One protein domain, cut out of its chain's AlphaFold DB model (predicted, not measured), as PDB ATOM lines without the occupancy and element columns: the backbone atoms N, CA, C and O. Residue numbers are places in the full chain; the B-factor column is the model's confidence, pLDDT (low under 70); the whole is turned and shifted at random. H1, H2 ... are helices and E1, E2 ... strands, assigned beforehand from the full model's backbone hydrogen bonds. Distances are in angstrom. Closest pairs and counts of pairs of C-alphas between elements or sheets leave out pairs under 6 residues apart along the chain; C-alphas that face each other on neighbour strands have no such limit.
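AT A GLANCE: This is residues 113 to 292 of the 358 residues of an uncharacterized protein of Chloroflexi bacterium RBG_13_48_10 (UniProt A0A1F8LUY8). Two lobes stand end to end: a strongly twisted sheet of six strands with the short helix H8 over one face, and a helical lobe in which H1 sits between H2 and H5 while H4 crosses H2. The lobes meet where the last residues of H2, 147 to 149, reach E2 near one edge of the sheet; H7 lies at the far tip, beyond the other edge. The printed part has 180 residues, with eight named helices and six named strands in the order H1 H2 H3 H4 H5 H6 E1 E2 E3 E4 H7 H8 E5 E6. The mixed sheet runs E1 E2 E3 E5 E6 E4, and the class is mixed, helices and strands. The outline is elongated, 62 by 32 by 26 A, yet compact by its radius of gyration of the C-alphas, 17.9 A.

HOW THE PARTS SIT: E1, residues 222 to 225, E2, 228 to 233, and E3, 236 to 239, form a meander, each strand the antiparallel neighbour of the one before; N 223 and O 230 are 2.8 A apart, N 231 and O 238 2.9 A. E5, residues 279 to 283, is parallel to E3, with N 280 and O 237 at 2.8 A. E6, residues 286 to 291, makes a hairpin with E5, with N 290 and O 279 at 2.8 A. The edge strand E4, residues 249 to 253, is parallel to E6, with N 250 and O 287 at 2.8 A. H8, residues 268 to 273, is on the sheet at a height of 7.4 A, only just over E3 with 3 of its C-alphas, and runs along the strands. H7, residues 257 to 265, only grazes the sheet and only just touches H8, with 3 pairs of C-alphas within 8 A, only at the corner. H2, residues 136 to 149, grazes the sheet too; the closest C-alphas of H2 and E2, those of Tyr 149 and Thr 229, are 5.6 A apart. H1, residues 113 to 132, touches H2 in a helical hairpin, a shallow tilt of 25 degrees, closest at C-alphas 115 and 149, 5.7 A. H5, residues 193 to 206, touches H1, C-alphas 120 and 206 being closest at 4.1 A. H4, residues 168 to 184, touches H2 at a steep tilt of 53 degrees, closest at C-alphas 140 and 175, 5.2 A. H3, residues 158 to 161, only just touches H6, residues 216 to 219, with 3 pairs of C-alphas within 8 A, closest at C-alphas 160 and 218, 4.7 A. Each O i to N i+4 pair is within hydrogen-bond range in H1, H2, H4, H5 and H7, and 1 of 2 in H8; H3 and H6 are too short for such a pair.

IN THESE COORDINATES: H1 begins at C-alpha 113, (-29.181, 5.544, 14.474), and is 28.2 A long; H4 is 24.4 A, and H2 and H5 are 19.9 A each. E6 is 16.0 A long and ends at C-alpha 291, (-9.212, 10.325, 37.629).

THE WHOLE: The C-alphas farthest apart, of Ser 191 and Gln 257, are 61.7 A apart. The printed part has no cut and no long link. Mean pLDDT of the printed part is 89.7; residues 161 to 162 and 164 to 165 are under 70.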
ATOM      1  N   ILE A 113     -28.397   4.637  15.331       90.69
ATOM      2  CA  ILE A 113     -29.181   5.544  14.474       90.69
ATOM      3  C   ILE A 113     -28.505   6.915  14.319       90.69
ATOM      4  O   ILE A 113     -28.351   7.344  13.176       90.69
ATOM      5  N   PRO A 114     -28.037   7.600  15.386       92.00
ATOM      6  CA  PRO A 114     -27.407   8.913  15.237       92.00
ATOM      7  C   PRO A 114     -26.184   8.893  14.319       92.00
ATOM      8  O   PRO A 114     -26.021   9.771  13.470       92.00
ATOM      9  N   ARG A 115     -25.343   7.861  14.445       93.19
ATOM     10  CA  ARG A 115     -24.128   7.722  13.639       93.19
ATOM     11  C   ARG A 115     -24.445   7.355  12.189       93.19
ATOM     12  O   ARG A 115     -23.795   7.854  11.269       93.19
ATOM     13  N   LEU A 116     -25.480   6.547  11.964       94.44
ATOM     14  CA  LEU A 116     -25.983   6.263  10.622       94.44
ATOM     15  C   LEU A 116     -26.585   7.520   9.962       94.44
ATOM     16  O   LEU A 116     -26.249   7.828   8.819       94.44
ATOM     17  N   TRP A 117     -27.404   8.289  10.685       96.06
ATOM     18  CA  TRP A 117     -27.932   9.573  10.208       96.06
ATOM     19  C   TRP A 117     -26.796  10.533   9.829       96.06
ATOM     20  O   TRP A 117     -26.805  11.096   8.733       96.06
ATOM     21  N   ALA A 118     -25.780  10.667  10.688       96.69
ATOM     22  CA  ALA A 118     -24.630  11.527  10.427       96.69
ATOM     23  C   ALA A 118     -23.859  11.087   9.177       96.69
ATOM     24  O   ALA A 118     -23.483  11.929   8.367       96.69
ATOM     25  N   THR A 119     -23.696   9.776   8.979       95.94
ATOM     26  CA  THR A 119     -23.082   9.204   7.769       95.94
ATOM     27  C   THR A 119     -23.842   9.627   6.515       95.94
ATOM     28  O   THR A 119     -23.240  10.127   5.564       95.94
ATOM     29  N   ARG A 120     -25.174   9.494   6.522       96.94
ATOM     30  CA  ARG A 120     -26.006   9.885   5.376       96.94
ATOM     31  C   ARG A 120     -25.970  11.386   5.110       96.94
ATOM     32  O   ARG A 120     -25.845  11.787   3.953       96.94
ATOM     33  N   LYS A 121     -26.014  12.207   6.167       97.75
ATOM     34  CA  LYS A 121     -25.872  13.667   6.060       97.75
ATOM     35  C   LYS A 121     -24.511  14.048   5.475       97.75
ATOM     36  O   LYS A 121     -24.461  14.845   4.546       97.75
ATOM     37  N   ILE A 122     -23.420  13.452   5.956       97.12
ATOM     38  CA  ILE A 122     -22.077  13.668   5.400       97.12
ATOM     39  C   ILE A 122     -22.041  13.272   3.920       97.12
ATOM     40  O   ILE A 122     -21.595  14.072   3.105       97.12
ATOM     41  N   GLY A 123     -22.566  12.102   3.540       95.69
ATOM     42  CA  GLY A 123     -22.639  11.682   2.134       95.69
ATOM     43  C   GLY A 123     -23.378  12.688   1.245       95.69
ATOM     44  O   GLY A 123     -22.877  13.061   0.183       95.69
ATOM     45  N   TYR A 124     -24.514  13.207   1.723       95.75
ATOM     46  CA  TYR A 124     -25.242  14.288   1.056       95.75
ATOM     47  C   TYR A 124     -24.385  15.557   0.903       95.75
ATOM     48  O   TYR A 124     -24.281  16.098  -0.197       95.75
ATOM     49  N   LEU A 125     -23.728  16.013   1.974       96.38
ATOM     50  CA  LEU A 125     -22.875  17.210   1.970       96.38
ATOM     51  C   LEU A 125     -21.662  17.063   1.034       96.38
ATOM     52  O   LEU A 125     -21.331  17.984   0.289       96.38
ATOM     53  N   LEU A 126     -21.032  15.887   1.004       94.88
ATOM     54  CA  LEU A 126     -19.949  15.564   0.070       94.88
ATOM     55  C   LEU A 126     -20.427  15.603  -1.381       94.88
ATOM     56  O   LEU A 126     -19.731  16.112  -2.264       94.88
ATOM     57  N   ASN A 127     -21.634  15.095  -1.632       92.31
ATOM     58  CA  ASN A 127     -22.236  15.173  -2.948       92.31
ATOM     59  C   ASN A 127     -22.547  16.628  -3.351       92.31
ATOM     60  O   ASN A 127     -22.293  16.996  -4.496       92.31
ATOM     61  N   GLN A 128     -23.006  17.475  -2.422       92.44
ATOM     62  CA  GLN A 128     -23.193  18.913  -2.661       92.44
ATOM     63  C   GLN A 128     -21.875  19.597  -3.058       92.44
ATOM     64  O   GLN A 128     -21.837  20.267  -4.089       92.44
ATOM     65  N   ILE A 129     -20.771  19.343  -2.338       91.62
ATOM     66  CA  ILE A 129     -19.437  19.866  -2.702       91.62
ATOM     67  C   ILE A 129     -19.062  19.476  -4.131       91.62
ATOM     68  O   ILE A 129     -18.559  20.292  -4.902       91.62
ATOM     69  N   ARG A 130     -19.292  18.215  -4.497       89.62
ATOM     70  CA  ARG A 130     -18.928  17.699  -5.819       89.62
ATOM     71  C   ARG A 130     -19.741  18.345  -6.943       89.62
ATOM     72  O   ARG A 130     -19.210  18.524  -8.036       89.62
ATOM     73  N   LEU A 131     -21.012  18.654  -6.693       87.62
ATOM     74  CA  LEU A 131     -21.928  19.185  -7.703       87.62
ATOM     75  C   LEU A 131     -21.902  20.712  -7.810       87.62
ATOM     76  O   LEU A 131     -22.066  21.237  -8.907       87.62
ATOM     77  N   GLN A 132     -21.705  21.411  -6.695       89.19
ATOM     78  CA  GLN A 132     -21.861  22.868  -6.603       89.19
ATOM     79  C   GLN A 132     -20.566  23.588  -6.197       89.19
ATOM     80  O   GLN A 132     -20.500  24.813  -6.248       89.19
ATOM     81  N   GLY A 133     -19.522  22.839  -5.840       88.62
ATOM     82  CA  GLY A 133     -18.311  23.371  -5.223       88.62
ATOM     83  C   GLY A 133     -18.437  23.450  -3.702       88.62
ATOM     84  O   GLY A 133     -19.526  23.374  -3.133       88.62
ATOM     85  N   ALA A 134     -17.300  23.576  -3.023       89.19
ATOM     86  CA  ALA A 134     -17.302  23.730  -1.578       89.19
ATOM     87  C   ALA A 134     -17.646  25.152  -1.150       89.19
ATOM     88  O   ALA A 134     -17.296  26.131  -1.807       89.19
ATOM     89  N   ASN A 135     -18.267  25.245   0.018       93.31
ATOM     90  CA  ASN A 135     -18.453  26.483   0.751       93.31
ATOM     91  C   ASN A 135     -18.127  26.241   2.234       93.31
ATOM     92  O   ASN A 135     -18.066  25.091   2.680       93.31
ATOM     93  N   GLN A 136     -17.911  27.324   2.981       94.94
ATOM     94  CA  GLN A 136     -17.517  27.247   4.389       94.94
ATOM     95  C   GLN A 136     -18.550  26.483   5.228       94.94
ATOM     96  O   GLN A 136     -18.182  25.600   5.990       94.94
ATOM     97  N   GLU A 137     -19.843  26.756   5.040       96.00
ATOM     98  CA  GLU A 137     -20.915  26.152   5.839       96.00
ATOM     99  C   GLU A 137     -20.970  24.622   5.701       96.00
ATOM    100  O   GLU A 137     -21.151  23.905   6.687       96.00
ATOM    101  N   ILE A 138     -20.795  24.100   4.485       95.50
ATOM    102  CA  ILE A 138     -20.783  22.659   4.238       95.50
ATOM    103  C   ILE A 138     -19.556  22.019   4.895       95.50
ATOM    104  O   ILE A 138     -19.681  20.956   5.506       95.50
ATOM    105  N   ILE A 139     -18.384  22.653   4.799       95.44
ATOM    106  CA  ILE A 139     -17.159  22.141   5.430       95.44
ATOM    107  C   ILE A 139     -17.277  22.160   6.951       95.44
ATOM    108  O   ILE A 139     -16.971  21.148   7.583       95.44
ATOM    109  N   ASP A 140     -17.812  23.234   7.528       95.50
ATOM    110  CA  ASP A 140     -18.087  23.339   8.962       95.50
ATOM    111  C   ASP A 140     -18.993  22.195   9.431       95.50
ATOM    112  O   ASP A 140     -18.705  21.530  10.429       95.50
ATOM    113  N   GLN A 141     -20.067  21.910   8.689       96.25
ATOM    114  CA  GLN A 141     -20.966  20.802   9.012       96.25
ATOM    115  C   GLN A 141     -20.278  19.439   8.906       96.25
ATOM    116  O   GLN A 141     -20.455  18.608   9.799       96.25
ATOM    117  N   ILE A 142     -19.490  19.193   7.853       96.00
ATOM    118  CA  ILE A 142     -18.761  17.927   7.700       96.00
ATOM    119  C   ILE A 142     -17.785  17.737   8.859       96.00
ATOM    120  O   ILE A 142     -17.794  16.669   9.467       96.00
ATOM    121  N   VAL A 143     -16.989  18.752   9.200       94.31
ATOM    122  CA  VAL A 143     -16.008  18.693  10.294       94.31
ATOM    123  C   VAL A 143     -16.701  18.422  11.629       94.31
ATOM    124  O   VAL A 143     -16.373  17.436  12.293       94.31
ATOM    125  N   ARG A 144     -17.729  19.206  11.982       94.31
ATOM    126  CA  ARG A 144     -18.481  19.029  13.240       94.31
ATOM    127  C   ARG A 144     -19.108  17.635  13.344       94.31
ATOM    128  O   ARG A 144     -19.006  16.992  14.387       94.31
ATOM    129  N   LEU A 145     -19.745  17.139  12.279       95.50
ATOM    130  CA  LEU A 145     -20.357  15.803  12.271       95.50
ATOM    131  C   LEU A 145     -19.308  14.694  12.355       95.50
ATOM    132  O   LEU A 145     -19.488  13.731  13.098       95.50
ATOM    133  N   SER A 146     -18.216  14.831  11.616       93.88
ATOM    134  CA  SER A 146     -17.149  13.836  11.576       93.88
ATOM    135  C   SER A 146     -16.469  13.685  12.933       93.88
ATOM    136  O   SER A 146     -16.266  12.559  13.376       93.88
ATOM    137  N   ILE A 147     -16.215  14.793  13.639       92.06
ATOM    138  CA  ILE A 147     -15.708  14.778  15.019       92.06
ATOM    139  C   ILE A 147     -16.744  14.169  15.953       92.06
ATOM    140  O   ILE A 147     -16.458  13.200  16.652       92.06
ATOM    141  N   ARG A 148     -17.976  14.694  15.928       93.25
ATOM    142  CA  ARG A 148     -19.033  14.260  16.845       93.25
ATOM    143  C   ARG A 148     -19.308  12.761  16.757       93.25
ATOM    144  O   ARG A 148     -19.602  12.142  17.772       93.25
ATOM    145  N   TYR A 149     -19.226  12.184  15.566       93.31
ATOM    146  CA  TYR A 149     -19.609  10.796  15.325       93.31
ATOM    147  C   TYR A 149     -18.436   9.876  14.971       93.31
ATOM    148  O   TYR A 149     -18.649   8.679  14.764       93.31
ATOM    149  N   GLY A 150     -17.200  10.381  14.940       91.94
ATOM    150  CA  GLY A 150     -16.016   9.592  14.584       91.94
ATOM    151  C   GLY A 150     -16.148   8.983  13.190       91.94
ATOM    152  O   GLY A 150     -16.015   7.769  13.019       91.94
ATOM    153  N   ILE A 151     -16.533   9.809  12.218       92.44
ATOM    154  CA  ILE A 151     -16.694   9.406  10.818       92.44
ATOM    155  C   ILE A 151     -15.520   9.990  10.047       92.44
ATOM    156  O   ILE A 151     -15.375  11.204   9.962       92.44
ATOM    157  N   VAL A 152     -14.681   9.119   9.496       91.12
ATOM    158  CA  VAL A 152     -13.530   9.541   8.697       91.12
ATOM    159  C   VAL A 152     -14.009   9.957   7.310       91.12
ATOM    160  O   VAL A 152     -14.730   9.226   6.633       91.12
ATOM    161  N   THR A 153     -13.591  11.142   6.883       90.75
ATOM    162  CA  THR A 153     -13.866  11.702   5.560       90.75
ATOM    163  C   THR A 153     -12.577  12.284   4.972       90.75
ATOM    164  O   THR A 153     -11.607  12.501   5.705       90.75
ATOM    165  N   PRO A 154     -12.550  12.640   3.673       87.38
ATOM    166  CA  PRO A 154     -11.431  13.381   3.084       87.38
ATOM    167  C   PRO A 154     -11.122  14.731   3.759       87.38
ATOM    168  O   PRO A 154     -10.108  15.343   3.442       87.38
ATOM    169  N   TYR A 155     -11.996  15.201   4.657       87.25
ATOM    170  CA  TYR A 155     -11.890  16.469   5.377       87.25
ATOM    171  C   TYR A 155     -11.469  16.309   6.836       87.25
ATOM    172  O   TYR A 155     -11.451  17.291   7.571       87.25
ATOM    173  N   THR A 156     -11.158  15.084   7.276       85.00
ATOM    174  CA  THR A 156     -10.907  14.789   8.692       85.00
ATOM    175  C   THR A 156      -9.687  13.910   8.938       85.00
ATOM    176  O   THR A 156      -9.759  12.939   9.691       85.00
ATOM    177  N   SER A 157      -8.553  14.240   8.315       80.81
ATOM    178  CA  SER A 157      -7.282  13.527   8.528       80.81
ATOM    179  C   SER A 157      -6.845  13.507   9.998       80.81
ATOM    180  O   SER A 157      -6.314  12.505  10.468       80.81
ATOM    181  N   TYR A 158      -7.143  14.573  10.741       78.31
ATOM    182  CA  TYR A 158      -6.825  14.726  12.162       78.31
ATOM    183  C   TYR A 158      -7.430  13.632  13.058       78.31
ATOM    184  O   TYR A 158      -6.845  13.316  14.084       78.31
ATOM    185  N   LEU A 159      -8.542  12.989  12.662       78.00
ATOM    186  CA  LEU A 159      -9.104  11.856  13.416       78.00
ATOM    187  C   LEU A 159      -8.156  10.645  13.452       78.00
ATOM    188  O   LEU A 159      -8.319   9.760  14.290       78.00
ATOM    189  N   VAL A 160      -7.182  10.602  12.539       74.62
ATOM    190  CA  VAL A 160      -6.193   9.528  12.417       74.62
ATOM    191  C   VAL A 160      -4.824   9.960  12.945       74.62
ATOM    192  O   VAL A 160      -4.092   9.137  13.484       74.62
ATOM    193  N   THR A 161      -4.451  11.231  12.770       67.94
ATOM    194  CA  THR A 161      -3.052  11.670  12.915       67.94
ATOM    195  C   THR A 161      -2.784  12.662  14.041       67.94
ATOM    196  O   THR A 161      -1.615  12.924  14.318       67.94
ATOM    197  N   GLU A 162      -3.811  13.242  14.663       67.75
ATOM    198  CA  GLU A 162      -3.664  14.370  15.593       67.75
ATOM    199  C   GLU A 162      -4.380  14.117  16.925       67.75
ATOM    200  O   GLU A 162      -5.188  13.197  17.065       67.75
ATOM    201  N   GLU A 163      -4.071  14.951  17.920       70.00
ATOM    202  CA  GLU A 163      -4.886  15.043  19.128       70.00
ATOM    203  C   GLU A 163      -6.279  15.561  18.772       70.00
ATOM    204  O   GLU A 163      -6.463  16.363  17.855       70.00
ATOM    205  N   ALA A 164      -7.288  15.070  19.486       67.12
ATOM    206  CA  ALA A 164      -8.653  15.341  19.091       67.12
ATOM    207  C   ALA A 164      -9.029  16.822  19.293       67.12
ATOM    208  O   ALA A 164      -8.873  17.339  20.403       67.12
ATOM    209  N   PRO A 165      -9.593  17.488  18.268       68.69
ATOM    210  CA  PRO A 165     -10.072  18.861  18.372       68.69
ATOM    211  C   PRO A 165     -11.351  18.903  19.218       68.69
ATOM    212  O   PRO A 165     -12.461  18.626  18.746       68.69
ATOM    213  N   LEU A 166     -11.188  19.222  20.497       77.69
ATOM    214  CA  LEU A 166     -12.280  19.355  21.455       77.69
ATOM    215  C   LEU A 166     -12.628  20.832  21.655       77.69
ATOM    216  O   LEU A 166     -11.745  21.683  21.688       77.69
ATOM    217  N   GLY A 167     -13.920  21.116  21.813       86.31
ATOM    218  CA  GLY A 167     -14.441  22.476  21.980       86.31
ATOM    219  C   GLY A 167     -14.780  23.183  20.671       86.31
ATOM    220  O   GLY A 167     -14.216  22.904  19.612       86.31
ATOM    221  N   GLU A 168     -15.754  24.091  20.724       88.25
ATOM    222  CA  GLU A 168     -16.300  24.723  19.517       88.25
ATOM    223  C   GLU A 168     -15.265  25.591  18.785       88.25
ATOM    224  O   GLU A 168     -15.199  25.569  17.552       88.25
ATOM    225  N   ALA A 169     -14.432  26.326  19.528       88.25
ATOM    226  CA  ALA A 169     -13.435  27.221  18.946       88.25
ATOM    227  C   ALA A 169     -12.410  26.460  18.088       88.25
ATOM    228  O   ALA A 169     -12.089  26.882  16.973       88.25
ATOM    229  N   GLU A 170     -11.945  25.314  18.582       89.12
ATOM    230  CA  GLU A 170     -10.954  24.494  17.894       89.12
ATOM    231  C   GLU A 170     -11.541  23.794  16.664       89.12
ATOM    232  O   GLU A 170     -10.936  23.793  15.589       89.12
ATOM    233  N   GLN A 171     -12.775  23.289  16.776       90.25
ATOM    234  CA  GLN A 171     -13.499  22.733  15.631       90.25
ATOM    235  C   GLN A 171     -13.685  23.769  14.519       90.25
ATOM    236  O   GLN A 171     -13.519  23.449  13.340       90.25
ATOM    237  N   GLN A 172     -13.986  25.022  14.876       92.19
ATOM    238  CA  GLN A 172     -14.125  26.098  13.898       92.19
ATOM    239  C   GLN A 172     -12.785  26.468  13.252       92.19
ATOM    240  O   GLN A 172     -12.730  26.679  12.039       92.19
ATOM    241  N   ARG A 173     -11.695  26.528  14.031       92.00
ATOM    242  CA  ARG A 173     -10.340  26.759  13.500       92.00
ATOM    243  C   ARG A 173      -9.996  25.716  12.437       92.00
ATOM    244  O   ARG A 173      -9.591  26.073  11.332       92.00
ATOM    245  N   LEU A 174     -10.232  24.448  12.750       90.94
ATOM    246  CA  LEU A 174      -9.947  23.323  11.869       90.94
ATOM    247  C   LEU A 174     -10.809  23.314  10.606       90.94
ATOM    248  O   LEU A 174     -10.312  23.028   9.515       90.94
ATOM    249  N   ALA A 175     -12.090  23.669  10.721       92.44
ATOM    250  CA  ALA A 175     -12.963  23.802   9.563       92.44
ATOM    251  C   ALA A 175     -12.514  24.938   8.629       92.44
ATOM    252  O   ALA A 175     -12.450  24.749   7.411       92.44
ATOM    253  N   ASN A 176     -12.104  26.083   9.184       94.44
ATOM    254  CA  ASN A 176     -11.526  27.189   8.417       94.44
ATOM    255  C   ASN A 176     -10.222  26.774   7.714       94.44
ATOM    256  O   ASN A 176     -10.019  27.093   6.543       94.44
ATOM    257  N   GLU A 177      -9.336  26.051   8.400       92.81
ATOM    258  CA  GLU A 177      -8.093  25.539   7.809       92.81
ATOM    259  C   GLU A 177      -8.361  24.545   6.685       92.81
ATOM    260  O   GLU A 177      -7.800  24.687   5.600       92.81
ATOM    261  N   THR A 178      -9.269  23.599   6.910       91.88
ATOM    262  CA  THR A 178      -9.679  22.605   5.911       91.88
ATOM    263  C   THR A 178     -10.269  23.280   4.671       91.88
ATOM    264  O   THR A 178      -9.916  22.933   3.540       91.88
ATOM    265  N   PHE A 179     -11.125  24.288   4.862       93.44
ATOM    266  CA  PHE A 179     -11.684  25.071   3.763       93.44
ATOM    267  C   PHE A 179     -10.596  25.834   2.996       93.44
ATOM    268  O   PHE A 179     -10.513  25.723   1.772       93.44
ATOM    269  N   ASN A 180      -9.713  26.551   3.696       93.50
ATOM    270  CA  ASN A 180      -8.620  27.304   3.074       93.50
ATOM    271  C   ASN A 180      -7.661  26.400   2.291       93.50
ATOM    272  O   ASN A 180      -7.262  26.744   1.177       93.50
ATOM    273  N   GLN A 181      -7.318  25.233   2.843       90.38
ATOM    274  CA  GLN A 181      -6.508  24.231   2.155       90.38
ATOM    275  C   GLN A 181      -7.188  23.776   0.867       90.38
ATOM    276  O   GLN A 181      -6.550  23.769  -0.183       90.38
ATOM    277  N   MET A 182      -8.487  23.470   0.910       86.75
ATOM    278  CA  MET A 182      -9.222  23.079  -0.290       86.75
ATOM    279  C   MET A 182      -9.251  24.193  -1.340       86.75
ATOM    280  O   MET A 182      -9.010  23.921  -2.514       86.75
ATOM    281  N   MET A 183      -9.515  25.435  -0.935       89.19
ATOM    282  CA  MET A 183      -9.542  26.576  -1.854       89.19
ATOM    283  C   MET A 183      -8.174  26.850  -2.490       89.19
ATOM    284  O   MET A 183      -8.107  27.408  -3.585       89.19
ATOM    285  N   ALA A 184      -7.087  26.439  -1.831       89.75
ATOM    286  CA  ALA A 184      -5.732  26.503  -2.366       89.75
ATOM    287  C   ALA A 184      -5.372  25.312  -3.277       89.75
ATOM    288  O   ALA A 184      -4.397  25.393  -4.031       89.75
ATOM    289  N   MET A 185      -6.126  24.208  -3.233       84.81
ATOM    290  CA  MET A 185      -5.900  23.064  -4.116       84.81
ATOM    291  C   MET A 185      -6.411  23.357  -5.534       84.81
ATOM    292  O   MET A 185      -7.458  23.985  -5.706       84.81
ATOM    293  N   PRO A 186      -5.728  22.860  -6.582       81.12
ATOM    294  CA  PRO A 186      -6.240  22.945  -7.943       81.12
ATOM    295  C   PRO A 186      -7.627  22.306  -8.040       81.12
ATOM    296  O   PRO A 186      -7.831  21.185  -7.560       81.12
ATOM    297  N   THR A 187      -8.565  22.990  -8.701       75.94
ATOM    298  CA  THR A 187      -9.894  22.436  -8.969       75.94
ATOM    299  C   THR A 187      -9.740  21.121  -9.722       75.94
ATOM    300  O   THR A 187      -9.202  21.079 -10.831       75.94
ATOM    301  N   GLN A 188     -10.178  20.027  -9.100       71.81
ATOM    302  CA  GLN A 188     -10.119  18.719  -9.738       71.81
ATOM    303  C   GLN A 188     -11.083  18.676 -10.923       71.81
ATOM    304  O   GLN A 188     -12.171  19.252 -10.873       71.81
ATOM    305  N   ALA A 189     -10.689  17.979 -11.990       75.81
ATOM    306  CA  ALA A 189     -11.564  17.789 -13.136       75.81
ATOM    307  C   ALA A 189     -12.858  17.074 -12.695       75.81
ATOM    308  O   ALA A 189     -12.785  16.097 -11.945       75.81
ATOM    309  N   PRO A 190     -14.039  17.495 -13.184       75.06
ATOM    310  CA  PRO A 190     -15.321  16.878 -12.828       75.06
ATOM    311  C   PRO A 190     -15.527  15.494 -13.477       75.06
ATOM    312  O   PRO A 190     -16.619  14.933 -13.422       75.06
ATOM    313  N   SER A 191     -14.500  14.948 -14.131       80.56
ATOM    314  CA  SER A 191     -14.534  13.699 -14.884       80.56
ATOM    315  C   SER A 191     -13.251  12.887 -14.683       80.56
ATOM    316  O   SER A 191     -12.242  13.385 -14.183       80.56
ATOM    317  N   GLY A 192     -13.298  11.612 -15.071       85.25
ATOM    318  CA  GLY A 192     -12.202  10.661 -14.890       85.25
ATOM    319  C   GLY A 192     -12.349   9.804 -13.632       85.25
ATOM    320  O   GLY A 192     -13.301   9.945 -12.865       85.25
ATOM    321  N   GLN A 193     -11.398   8.893 -13.431       85.38
ATOM    322  CA  GLN A 193     -11.478   7.844 -12.408       85.38
ATOM    323  C   GLN A 193     -11.649   8.397 -10.985       85.38
ATOM    324  O   GLN A 193     -12.476   7.901 -10.230       85.38
ATOM    325  N   VAL A 194     -10.928   9.467 -10.638       85.88
ATOM    326  CA  VAL A 194     -11.026  10.103  -9.311       85.88
ATOM    327  C   VAL A 194     -12.414  10.708  -9.076       85.88
ATOM    328  O   VAL A 194     -12.966  10.571  -7.988       85.88
ATOM    329  N   ALA A 195     -12.999  11.348 -10.092       84.50
ATOM    330  CA  ALA A 195     -14.335  11.932  -9.987       84.50
ATOM    331  C   ALA A 195     -15.415  10.850  -9.811       84.50
ATOM    332  O   ALA A 195     -16.335  11.031  -9.014       84.50
ATOM    333  N   VAL A 196     -15.267   9.716 -10.508       86.12
ATOM    334  CA  VAL A 196     -16.145   8.544 -10.359       86.12
ATOM    335  C   VAL A 196     -16.025   7.946  -8.960       86.12
ATOM    336  O   VAL A 196     -17.046   7.714  -8.321       86.12
ATOM    337  N   GLN A 197     -14.801   7.759  -8.454       87.62
ATOM    338  CA  GLN A 197     -14.591   7.202  -7.117       87.62
ATOM    339  C   GLN A 197     -15.228   8.082  -6.038       87.62
ATOM    340  O   GLN A 197     -16.015   7.597  -5.236       87.62
ATOM    341  N   LYS A 198     -14.998   9.400  -6.087       87.75
ATOM    342  CA  LYS A 198     -15.623  10.344  -5.148       87.75
ATOM    343  C   LYS A 198     -17.151  10.316  -5.197       87.75
ATOM    344  O   LYS A 198     -17.796  10.461  -4.163       87.75
ATOM    345  N   ALA A 199     -17.732  10.169  -6.389       87.44
ATOM    346  CA  ALA A 199     -19.179  10.054  -6.542       87.44
ATOM    347  C   ALA A 199     -19.709   8.748  -5.931       87.44
ATOM    348  O   ALA A 199     -20.720   8.776  -5.230       87.44
ATOM    349  N   ALA A 200     -19.009   7.630  -6.147       87.94
ATOM    350  CA  ALA A 200     -19.342   6.344  -5.545       87.94
ATOM    351  C   ALA A 200     -19.243   6.388  -4.011       87.94
ATOM    352  O   ALA A 200     -20.188   5.982  -3.339       87.94
ATOM    353  N   ASP A 201     -18.167   6.955  -3.458       89.94
ATOM    354  CA  ASP A 201     -17.951   7.061  -2.009       89.94
ATOM    355  C   ASP A 201     -19.030   7.929  -1.335       89.94
ATOM    356  O   ASP A 201     -19.628   7.537  -0.330       89.94
ATOM    357  N   ALA A 202     -19.331   9.099  -1.914       91.62
ATOM    358  CA  ALA A 202     -20.387   9.979  -1.412       91.62
ATOM    359  C   ALA A 202     -21.773   9.316  -1.505       91.62
ATOM    360  O   ALA A 202     -22.555   9.383  -0.553       91.62
ATOM    361  N   GLY A 203     -22.062   8.634  -2.618       90.06
ATOM    362  CA  GLY A 203     -23.305   7.891  -2.815       90.06
ATOM    363  C   GLY A 203     -23.470   6.730  -1.832       90.06
ATOM    364  O   GLY A 203     -24.553   6.553  -1.273       90.06
ATOM    365  N   ALA A 204     -22.394   5.986  -1.559       91.56
ATOM    366  CA  ALA A 204     -22.381   4.901  -0.582       91.56
ATOM    367  C   ALA A 204     -22.686   5.411   0.834       91.56
ATOM    368  O   ALA A 204     -23.494   4.808   1.540       91.56
ATOM    369  N   MET A 205     -22.117   6.556   1.226       93.81
ATOM    370  CA  MET A 205     -22.438   7.197   2.506       93.81
ATOM    371  C   MET A 205     -23.880   7.709   2.554       93.81
ATOM    372  O   MET A 205     -24.589   7.452   3.525       93.81
ATOM    373  N   GLN A 206     -24.348   8.389   1.503       92.19
ATOM    374  CA  GLN A 206     -25.706   8.943   1.437       92.19
ATOM    375  C   GLN A 206     -26.785   7.847   1.516       92.19
ATOM    376  O   GLN A 206     -27.838   8.055   2.120       92.19
ATOM    377  N   GLY A 207     -26.523   6.680   0.919       90.44
ATOM    378  CA  GLY A 207     -27.408   5.515   0.913       90.44
ATOM    379  C   GLY A 207     -27.093   4.457   1.973       90.44
ATOM    380  O   GLY A 207     -27.658   3.368   1.900       90.44
ATOM    381  N   ALA A 208     -26.201   4.740   2.930       92.94
ATOM    382  CA  ALA A 208     -25.687   3.740   3.861       92.94
ATOM    383  C   ALA A 208     -26.814   3.000   4.605       92.94
ATOM    384  O   ALA A 208     -27.781   3.616   5.066       92.94
ATOM    385  N   ALA A 209     -26.694   1.676   4.724       90.38
ATOM    386  CA  ALA A 209     -27.616   0.837   5.498       90.38
ATOM    387  C   ALA A 209     -27.188   0.697   6.971       90.38
ATOM    388  O   ALA A 209     -28.020   0.444   7.838       90.38
ATOM    389  N   SER A 210     -25.902   0.901   7.254       90.38
ATOM    390  CA  SER A 210     -25.301   0.884   8.586       90.38
ATOM    391  C   SER A 210     -24.233   1.972   8.693       90.38
ATOM    392  O   SER A 210     -23.724   2.461   7.684       90.38
ATOM    393  N   ALA A 211     -23.913   2.381   9.919       86.88
ATOM    394  CA  ALA A 211     -22.800   3.292  10.145       86.88
ATOM    395  C   ALA A 211     -21.464   2.610   9.767       86.88
ATOM    396  O   ALA A 211     -21.324   1.410  10.009       86.88
ATOM    397  N   PRO A 212     -20.487   3.343   9.204       86.25
ATOM    398  CA  PRO A 212     -19.212   2.777   8.768       86.25
ATOM    399  C   PRO A 212     -18.393   2.344   9.977       86.25
ATOM    400  O   PRO A 212     -18.376   3.047  10.981       86.25
ATOM    401  N   GLU A 213     -17.688   1.224   9.925       86.12
ATOM    402  CA  GLU A 213     -16.791   0.864  11.026       86.12
ATOM    403  C   GLU A 213     -15.681   1.911  11.195       86.12
ATOM    404  O   GLU A 213     -15.345   2.654  10.268       86.12
ATOM    405  N   VAL A 214     -15.154   2.029  12.412       83.25
ATOM    406  CA  VAL A 214     -13.968   2.860  12.633       83.25
ATOM    407  C   VAL A 214     -12.795   2.129  11.991       83.25
ATOM    408  O   VAL A 214     -12.537   0.981  12.338       83.25
ATOM    409  N   MET A 215     -12.112   2.786  11.054       79.38
ATOM    410  CA  MET A 215     -10.954   2.221  10.358       79.38
ATOM    411  C   MET A 215      -9.862   1.803  11.350       79.38
ATOM    412  O   MET A 215      -9.681   2.474  12.368       79.38
ATOM    413  N   ASP A 216      -9.110   0.743  11.045       75.50
ATOM    414  CA  ASP A 216      -8.082   0.191  11.939       75.50
ATOM    415  C   ASP A 216      -7.070   1.252  12.396       75.50
ATOM    416  O   ASP A 216      -6.730   1.311  13.583       75.50
ATOM    417  N   GLU A 217      -6.654   2.140  11.490       76.88
ATOM    418  CA  GLU A 217      -5.708   3.223  11.767       76.88
ATOM    419  C   GLU A 217      -6.274   4.237  12.771       76.88
ATOM    420  O   GLU A 217      -5.584   4.645  13.706       76.88
ATOM    421  N   ALA A 218      -7.552   4.595  12.618       80.38
ATOM    422  CA  ALA A 218      -8.261   5.503  13.520       80.38
ATOM    423  C   ALA A 218      -8.714   4.810  14.809       80.38
ATOM    424  O   ALA A 218      -9.033   5.471  15.788       80.38
ATOM    425  N   SER A 219      -8.768   3.478  14.840       82.38
ATOM    426  CA  SER A 219      -9.311   2.742  15.978       82.38
ATOM    427  C   SER A 219      -8.488   3.000  17.249       82.38
ATOM    428  O   SER A 219      -9.033   3.099  18.344       82.38
ATOM    429  N   SER A 220      -7.173   3.185  17.121       85.00
ATOM    430  CA  SER A 220      -6.299   3.491  18.261       85.00
ATOM    431  C   SER A 220      -6.645   4.813  18.961       85.00
ATOM    432  O   SER A 220      -6.451   4.924  20.173       85.00
ATOM    433  N   THR A 221      -7.207   5.773  18.224       88.38
ATOM    434  CA  THR A 221      -7.541   7.126  18.688       88.38
ATOM    435  C   THR A 221      -9.042   7.377  18.791       88.38
ATOM    436  O   THR A 221      -9.441   8.307  19.482       88.38
ATOM    437  N   VAL A 222      -9.891   6.565  18.160       91.56
ATOM    438  CA  VAL A 222     -11.349   6.730  18.106       91.56
ATOM    439  C   VAL A 222     -12.043   5.424  18.487       91.56
ATOM    440  O   VAL A 222     -11.793   4.360  17.917       91.56
ATOM    441  N   ARG A 223     -12.987   5.499  19.429       92.12
ATOM    442  CA  ARG A 223     -13.841   4.375  19.841       92.12
ATOM    443  C   ARG A 223     -15.298   4.786  19.797       92.12
ATOM    444  O   ARG A 223     -15.657   5.878  20.221       92.12
ATOM    445  N   VAL A 224     -16.150   3.892  19.314       91.75
ATOM    446  CA  VAL A 224     -17.603   4.058  19.395       91.75
ATOM    447  C   VAL A 224     -18.109   3.125  20.483       91.75
ATOM    448  O   VAL A 224     -17.840   1.927  20.442       91.75
ATOM    449  N   VAL A 225     -18.820   3.685  21.458       89.50
ATOM    450  CA  VAL A 225     -19.397   2.955  22.587       89.50
ATOM    451  C   VAL A 225     -20.866   3.336  22.692       89.50
ATOM    452  O   VAL A 225     -21.206   4.490  22.969       89.50
ATOM    453  N   GLY A 226     -21.748   2.375  22.413       86.19
ATOM    454  CA  GLY A 226     -23.177   2.643  22.266       86.19
ATOM    455  C   GLY A 226     -23.423   3.749  21.234       86.19
ATOM    456  O   GLY A 226     -22.989   3.655  20.088       86.19
ATOM    457  N   ALA A 227     -24.123   4.808  21.650       84.06
ATOM    458  CA  ALA A 227     -24.464   5.952  20.798       84.06
ATOM    459  C   ALA A 227     -23.398   7.061  20.778       84.06
ATOM    460  O   ALA A 227     -23.620   8.130  20.201       84.06
ATOM    461  N   ARG A 228     -22.283   6.859  21.485       90.00
ATOM    462  CA  ARG A 228     -21.270   7.882  21.747       90.00
ATOM    463  C   ARG A 228     -19.969   7.551  21.044       90.00
ATOM    464  O   ARG A 228     -19.610   6.386  20.877       90.00
ATOM    465  N   THR A 229     -19.252   8.601  20.682       92.94
ATOM    466  CA  THR A 229     -17.902   8.502  20.147       92.94
ATOM    467  C   THR A 229     -16.949   9.081  21.172       92.94
ATOM    468  O   THR A 229     -17.197  10.146  21.729       92.94
ATOM    469  N   TYR A 230     -15.859   8.368  21.403       93.81
ATOM    470  CA  TYR A 230     -14.777   8.761  22.279       93.81
ATOM    471  C   TYR A 230     -13.508   8.898  21.464       93.81
ATOM    472  O   TYR A 230     -13.234   8.092  20.573       93.81
ATOM    473  N   VAL A 231     -12.732   9.912  21.803       92.62
ATOM    474  CA  VAL A 231     -11.433  10.183  21.207       92.62
ATOM    475  C   VAL A 231     -10.359  10.136  22.282       92.62
ATOM    476  O   VAL A 231     -10.576  10.604  23.400       92.62
ATOM    477  N   LEU A 232      -9.219   9.532  21.968       90.88
ATOM    478  CA  LEU A 232      -8.066   9.472  22.852       90.88
ATOM    479  C   LEU A 232      -7.241  10.743  22.660       90.88
ATOM    480  O   LEU A 232      -6.729  10.993  21.573       90.88
ATOM    481  N   SER A 233      -7.091  11.522  23.725       88.00
ATOM    482  CA  SER A 233      -6.228  12.701  23.747       88.00
ATOM    483  C   SER A 233      -5.463  12.746  25.067       88.00
ATOM    484  O   SER A 233      -6.051  12.534  26.128       88.00
ATOM    485  N   GLU A 234      -4.141  12.929  25.016       86.38
ATOM    486  CA  GLU A 234      -3.257  12.954  26.196       86.38
ATOM    487  C   GLU A 234      -3.441  11.757  27.167       86.38
ATOM    488  O   GLU A 234      -3.393  11.885  28.398       86.38
ATOM    489  N   GLY A 235      -3.705  10.565  26.617       88.44
ATOM    490  CA  GLY A 235      -3.962   9.350  27.402       88.44
ATOM    491  C   GLY A 235      -5.298   9.355  28.160       88.44
ATOM    492  O   GLY A 235      -5.462   8.586  29.107       88.44
ATOM    493  N   LYS A 236      -6.235  10.230  27.778       92.38
ATOM    494  CA  LYS A 236      -7.598  10.326  28.308       92.38
ATOM    495  C   LYS A 236      -8.599  10.071  27.183       92.38
ATOM    496  O   LYS A 236      -8.512  10.693  26.128       92.38
ATOM    497  N   TRP A 237      -9.561   9.181  27.405       94.50
ATOM    498  CA  TRP A 237     -10.697   9.030  26.493       94.50
ATOM    499  C   TRP A 237     -11.723  10.118  26.771       94.50
ATOM    500  O   TRP A 237     -12.111  10.321  27.917       94.50
ATOM    501  N   ILE A 238     -12.167  10.828  25.744       94.69
ATOM    502  CA  ILE A 238     -13.059  11.976  25.899       94.69
ATOM    503  C   ILE A 238     -14.249  11.800  24.960       94.69
ATOM    504  O   ILE A 238     -14.055  11.602  23.762       94.69
ATOM    505  N   ASP A 239     -15.472  11.843  25.495       94.69
ATOM    506  CA  ASP A 239     -16.704  11.888  24.696       94.69
ATOM    507  C   ASP A 239     -16.640  13.117  23.781       94.69
ATOM    508  O   ASP A 239     -16.476  14.241  24.251       94.69
ATOM    509  N   THR A 240     -16.789  12.926  22.472       93.44
ATOM    510  CA  THR A 240     -16.751  14.004  21.466       93.44
ATOM    511  C   THR A 240     -17.897  15.009  21.619       93.44
ATOM    512  O   THR A 240     -17.929  16.041  20.948       93.44
ATOM    513  N   ALA A 241     -18.868  14.712  22.486       92.06
ATOM    514  CA  ALA A 241     -19.891  15.639  22.936       92.06
ATOM    515  C   ALA A 241     -19.430  16.654  23.979       92.06
ATOM    516  O   ALA A 241     -20.168  17.605  24.236       92.06
ATOM    517  N   PHE A 242     -18.288  16.412  24.615       93.12
ATOM    518  CA  PHE A 242     -17.725  17.285  25.626       93.12
ATOM    519  C   PHE A 242     -17.165  18.554  24.987       93.12
ATOM    520  O   PHE A 242     -16.405  18.497  24.020       93.12
ATOM    521  N   ASP A 243     -17.514  19.693  25.575       91.56
ATOM    522  CA  ASP A 243     -16.930  20.980  25.235       91.56
ATOM    523  C   ASP A 243     -16.191  21.538  26.464       91.56
ATOM    524  O   ASP A 243     -16.851  21.939  27.430       91.56
ATOM    525  N   PRO A 244     -14.845  21.549  26.460       90.12
ATOM    526  CA  PRO A 244     -14.049  22.042  27.579       90.12
ATOM    527  C   PRO A 244     -14.237  23.540  27.852       90.12
ATOM    528  O   PRO A 244     -13.990  23.972  28.979       90.12
ATOM    529  N   ASP A 245     -14.688  24.325  26.868       88.88
ATOM    530  CA  ASP A 245     -14.849  25.775  27.013       88.88
ATOM    531  C   ASP A 245     -16.139  26.133  27.765       88.88
ATOM    532  O   ASP A 245     -16.227  27.178  28.418       88.88
ATOM    533  N   THR A 246     -17.149  25.264  27.690       89.31
ATOM    534  CA  THR A 246     -18.496  25.536  28.216       89.31
ATOM    535  C   THR A 246     -18.945  24.567  29.306       89.31
ATOM    536  O   THR A 246     -19.877  24.877  30.051       89.31
ATOM    537  N   THR A 247     -18.283  23.415  29.449       91.31
ATOM    538  CA  THR A 247     -18.717  22.335  30.344       91.31
ATOM    539  C   THR A 247     -17.674  22.037  31.417       91.31
ATOM    540  O   THR A 247     -16.550  21.639  31.128       91.31
ATOM    541  N   GLN A 248     -18.065  22.156  32.688       92.00
ATOM    542  CA  GLN A 248     -17.228  21.731  33.814       92.00
ATOM    543  C   GLN A 248     -17.399  20.236  34.098       92.00
ATOM    544  O   GLN A 248     -18.504  19.700  34.000       92.00
ATOM    545  N   THR A 249     -16.309  19.578  34.493       94.81
ATOM    546  CA  THR A 249     -16.313  18.156  34.845       94.81
ATOM    547  C   THR A 249     -16.546  17.935  36.337       94.81
ATOM    548  O   THR A 249     -15.991  18.626  37.197       94.81
ATOM    549  N   MET A 250     -17.344  16.919  36.657       94.94
ATOM    550  CA  MET A 250     -17.417  16.336  37.991       94.94
ATOM    551  C   MET A 250     -16.364  15.237  38.105       94.94
ATOM    552  O   MET A 250     -16.425  14.233  37.398       94.94
ATOM    553  N   LYS A 251     -15.388  15.444  38.985       95.12
ATOM    554  CA  LYS A 251     -14.246  14.542  39.160       95.12
ATOM    555  C   LYS A 251     -14.606  13.364  40.053       95.12
ATOM    556  O   LYS A 251     -15.211  13.562  41.105       95.12
ATOM    557  N   ILE A 252     -14.221  12.164  39.630       94.06
ATOM    558  CA  ILE A 252     -14.501  10.906  40.324       94.06
ATOM    559  C   ILE A 252     -13.242  10.052  40.314       94.06
ATOM    560  O   ILE A 252     -12.661   9.805  39.260       94.06
ATOM    561  N   ASP A 253     -12.849   9.552  41.478       93.12
ATOM    562  CA  ASP A 253     -11.687   8.676  41.579       93.12
ATOM    563  C   ASP A 253     -12.012   7.283  41.027       93.12
ATOM    564  O   ASP A 253     -13.052   6.689  41.348       93.12
ATOM    565  N   PHE A 254     -11.111   6.745  40.204       93.12
ATOM    566  CA  PHE A 254     -11.244   5.420  39.611       93.12
ATOM    567  C   PHE A 254     -11.389   4.337  40.690       93.12
ATOM    568  O   PHE A 254     -10.643   4.311  41.671       93.12
ATOM    569  N   LEU A 255     -12.363   3.437  40.499       90.25
ATOM    570  CA  LEU A 255     -12.706   2.341  41.420       90.25
ATOM    571  C   LEU A 255     -13.098   2.780  42.847       90.25
ATOM    572  O   LEU A 255     -13.094   1.964  43.771       90.25
ATOM    573  N   SER A 256     -13.468   4.046  43.044       92.88
ATOM    574  CA  SER A 256     -14.056   4.522  44.301       92.88
ATOM    575  C   SER A 256     -15.499   4.036  44.491       92.88
ATOM    576  O   SER A 256     -16.154   3.547  43.568       92.88
ATOM    577  N   GLN A 257     -16.049   4.210  45.696       94.00
ATOM    578  CA  GLN A 257     -17.467   3.931  45.932       94.00
ATOM    579  C   GLN A 257     -18.374   4.823  45.064       94.00
ATOM    580  O   GLN A 257     -19.386   4.346  44.552       94.00
ATOM    581  N   ASP A 258     -17.994   6.086  44.853       93.12
ATOM    582  CA  ASP A 258     -18.749   7.029  44.023       93.12
ATOM    583  C   ASP A 258     -18.727   6.635  42.544       93.12
ATOM    584  O   ASP A 258     -19.752   6.741  41.873       93.12
ATOM    585  N   TYR A 259     -17.612   6.077  42.059       94.00
ATOM    586  CA  TYR A 259     -17.525   5.476  40.727       94.00
ATOM    587  C   TYR A 259     -18.577   4.373  40.533       94.00
ATOM    588  O   TYR A 259     -19.349   4.408  39.573       94.00
ATOM    589  N   PHE A 260     -18.663   3.416  41.465       94.75
ATOM    590  CA  PHE A 260     -19.631   2.317  41.358       94.75
ATOM    591  C   PHE A 260     -21.077   2.786  41.545       94.75
ATOM    592  O   PHE A 260     -21.968   2.317  40.834       94.75
ATOM    593  N   ASN A 261     -21.317   3.732  42.457       95.44
ATOM    594  CA  ASN A 261     -22.635   4.338  42.648       95.44
ATOM    595  C   ASN A 261     -23.102   5.063  41.377       95.44
ATOM    596  O   ASN A 261     -24.267   4.936  40.995       95.44
ATOM    597  N   LEU A 262     -22.198   5.789  40.709       94.25
ATOM    598  CA  LEU A 262     -22.505   6.496  39.471       94.25
ATOM    599  C   LEU A 262     -22.887   5.521  38.358       94.25
ATOM    600  O   LEU A 262     -23.933   5.699  37.741       94.25
ATOM    601  N   VAL A 263     -22.087   4.477  38.128       93.88
ATOM    602  CA  VAL A 263     -22.379   3.468  37.095       93.88
ATOM    603  C   VAL A 263     -23.692   2.731  37.385       93.88
ATOM    604  O   VAL A 263     -24.455   2.451  36.466       93.88
ATOM    605  N   ALA A 264     -24.010   2.462  38.655       93.50
ATOM    606  CA  ALA A 264     -25.289   1.857  39.029       93.50
ATOM    607  C   ALA A 264     -26.493   2.773  38.729       93.50
ATOM    608  O   ALA A 264     -27.556   2.286  38.346       93.50
ATOM    609  N   ALA A 265     -26.335   4.090  38.894       92.31
ATOM    610  CA  ALA A 265     -27.373   5.078  38.596       92.31
ATOM    611  C   ALA A 265     -27.462   5.443  37.100       92.31
ATOM    612  O   ALA A 265     -28.532   5.829  36.623       92.31
ATOM    613  N   HIS A 266     -26.351   5.316  36.373       90.62
ATOM    614  CA  HIS A 266     -26.191   5.660  34.959       90.62
ATOM    615  C   HIS A 266     -25.451   4.532  34.218       90.62
ATOM    616  O   HIS A 266     -24.257   4.663  33.924       90.62
ATOM    617  N   PRO A 267     -26.130   3.405  33.925       88.31
ATOM    618  CA  PRO A 267     -25.498   2.220  33.338       88.31
ATOM    619  C   PRO A 267     -24.812   2.466  31.989       88.31
ATOM    620  O   PRO A 267     -23.891   1.740  31.630       88.31
ATOM    621  N   GLU A 268     -25.217   3.494  31.244       85.06
ATOM    622  CA  GLU A 268     -24.574   3.910  29.993       85.06
ATOM    623  C   GLU A 268     -23.125   4.387  30.163       85.06
ATOM    624  O   GLU A 268     -22.363   4.405  29.198       85.06
ATOM    625  N   LEU A 269     -22.722   4.758  31.382       91.88
ATOM    626  CA  LEU A 269     -21.345   5.146  31.686       91.88
ATOM    627  C   LEU A 269     -20.424   3.939  31.893       91.88
ATOM    628  O   LEU A 269     -19.208   4.102  31.823       91.88
ATOM    629  N   ALA A 270     -20.972   2.737  32.117       91.25
ATOM    630  CA  ALA A 270     -20.179   1.532  32.362       91.25
ATOM    631  C   ALA A 270     -19.221   1.238  31.199       91.25
ATOM    632  O   ALA A 270     -18.012   1.120  31.399       91.25
ATOM    633  N   ASP A 271     -19.764   1.177  29.981       90.25
ATOM    634  CA  ASP A 271     -18.990   0.851  28.784       90.25
ATOM    635  C   ASP A 271     -17.993   1.968  28.444       90.25
ATOM    636  O   ASP A 271     -16.894   1.705  27.960       90.25
ATOM    637  N   ALA A 272     -18.352   3.223  28.734       92.81
ATOM    638  CA  ALA A 272     -17.465   4.366  28.555       92.81
ATOM    639  C   ALA A 272     -16.265   4.297  29.505       92.81
ATOM    640  O   ALA A 272     -15.122   4.452  29.081       92.81
ATOM    641  N   PHE A 273     -16.502   4.028  30.788       94.44
ATOM    642  CA  PHE A 273     -15.434   3.924  31.779       94.44
ATOM    643  C   PHE A 273     -14.566   2.675  31.582       94.44
ATOM    644  O   PHE A 273     -13.405   2.672  31.979       94.44
ATOM    645  N   ALA A 274     -15.071   1.644  30.900       92.69
ATOM    646  CA  ALA A 274     -14.271   0.487  30.503       92.69
ATOM    647  C   ALA A 274     -13.201   0.810  29.437       92.69
ATOM    648  O   ALA A 274     -12.310  -0.010  29.210       92.69
ATOM    649  N   LEU A 275     -13.245   1.990  28.799       93.00
ATOM    650  CA  LEU A 275     -12.239   2.415  27.819       93.00
ATOM    651  C   LEU A 275     -10.850   2.651  28.435       93.00
ATOM    652  O   LEU A 275      -9.846   2.559  27.724       93.00
ATOM    653  N   GLY A 276     -10.768   2.962  29.732       91.19
ATOM    654  CA  GLY A 276      -9.497   3.145  30.431       91.19
ATOM    655  C   GLY A 276      -9.632   3.800  31.805       91.19
ATOM    656  O   GLY A 276     -10.722   4.093  32.274       91.19
ATOM    657  N   GLU A 277      -8.496   4.072  32.446       91.38
ATOM    658  CA  GLU A 277      -8.448   4.652  33.802       91.38
ATOM    659  C   GLU A 277      -8.725   6.166  33.838       91.38
ATOM    660  O   GLU A 277      -8.936   6.737  34.905       91.38
ATOM    661  N   ARG A 278      -8.699   6.833  32.675       94.19
ATOM    662  CA  ARG A 278      -8.946   8.272  32.523       94.19
ATOM    663  C   ARG A 278      -9.966   8.490  31.415       94.19
ATOM    664  O   ARG A 278      -9.641   8.341  30.235       94.19
ATOM    665  N   VAL A 279     -11.190   8.846  31.795       95.81
ATOM    666  CA  VAL A 279     -12.317   8.998  30.864       95.81
ATOM    667  C   VAL A 279     -13.130  10.241  31.209       95.81
ATOM    668  O   VAL A 279     -13.437  10.460  32.377       95.81
ATOM    669  N   ILE A 280     -13.511  11.032  30.205       95.56
ATOM    670  CA  ILE A 280     -14.573  12.037  30.302       95.56
ATOM    671  C   ILE A 280     -15.781  11.524  29.527       95.56
ATOM    672  O   ILE A 280     -15.703  11.343  28.313       95.56
ATOM    673  N   ALA A 281     -16.899  11.310  30.217       95.31
ATOM    674  CA  ALA A 281     -18.143  10.830  29.619       95.31
ATOM    675  C   ALA A 281     -19.332  11.693  30.051       95.31
ATOM    676  O   ALA A 281     -19.387  12.170  31.188       95.31
ATOM    677  N   LEU A 282     -20.291  11.899  29.142       92.69
ATOM    678  CA  LEU A 282     -21.487  12.688  29.422       92.69
ATOM    679  C   LEU A 282     -22.686  11.791  29.717       92.69
ATOM    680  O   LEU A 282     -23.058  10.946  28.903       92.69
ATOM    681  N   SER A 283     -23.388  12.077  30.812       90.31
ATOM    682  CA  SER A 283     -24.727  11.539  31.063       90.31
ATOM    683  C   SER A 283     -25.681  12.650  31.485       90.31
ATOM    684  O   SER A 283     -25.365  13.472  32.343       90.31
ATOM    685  N   LYS A 284     -26.853  12.701  30.836       85.25
ATOM    686  CA  LYS A 284     -27.922  13.692  31.087       85.25
ATOM    687  C   LYS A 284     -27.426  15.151  31.148       85.25
ATOM    688  O   LYS A 284     -27.938  15.953  31.919       85.25
ATOM    689  N   GLY A 285     -26.430  15.489  30.326       85.38
ATOM    690  CA  GLY A 285     -25.848  16.835  30.242       85.38
ATOM    691  C   GLY A 285     -24.762  17.147  31.278       85.38
ATOM    692  O   GLY A 285     -24.217  18.243  31.252       85.38
ATOM    693  N   ILE A 286     -24.418  16.203  32.157       92.38
ATOM    694  CA  ILE A 286     -23.323  16.338  33.124       92.38
ATOM    695  C   ILE A 286     -22.098  15.607  32.575       92.38
ATOM    696  O   ILE A 286     -22.214  14.462  32.133       92.38
ATOM    697  N   ALA A 287     -20.935  16.261  32.605       95.00
ATOM    698  CA  ALA A 287     -19.656  15.649  32.258       95.00
ATOM    699  C   ALA A 287     -18.987  15.075  33.513       95.00
ATOM    700  O   ALA A 287     -18.749  15.797  34.481       95.00
ATOM    701  N   TYR A 288     -18.661  13.788  33.481       96.06
ATOM    702  CA  TYR A 288     -17.957  13.087  34.551       96.06
ATOM    703  C   TYR A 288     -16.536  12.777  34.103       96.06
ATOM    704  O   TYR A 288     -16.353  12.207  33.032       96.06
ATOM    705  N   GLU A 289     -15.548  13.144  34.914       95.81
ATOM    706  CA  GLU A 289     -14.131  12.888  34.664       95.81
ATOM    707  C   GLU A 289     -13.600  11.868  35.669       95.81
ATOM    708  O   GLU A 289     -13.491  12.154  36.862       95.81
ATOM    709  N   VAL A 290     -13.242  10.690  35.171       95.56
ATOM    710  CA  VAL A 290     -12.572   9.654  35.951       95.56
ATOM    711  C   VAL A 290     -11.091   9.999  36.064       95.56
ATOM    712  O   VAL A 290     -10.395  10.159  35.055       95.56
ATOM    713  N   LEU A 291     -10.616  10.127  37.299       91.50
ATOM    714  CA  LEU A 291      -9.212  10.325  37.629       91.50
ATOM    715  C   LEU A 291      -8.573   8.976  37.945       91.50
ATOM    716  O   LEU A 291      -9.145   8.182  38.691       91.50
ATOM    717  N   ALA A 292      -7.379   8.733  37.404       86.19
ATOM    718  CA  ALA A 292      -6.611   7.538  37.726       86.19
ATOM    719  C   ALA A 292      -6.381   7.450  39.242       86.19
ATOM    720  O   ALA A 292      -6.207   8.466  39.915       86.19
TER     721      ALA A 292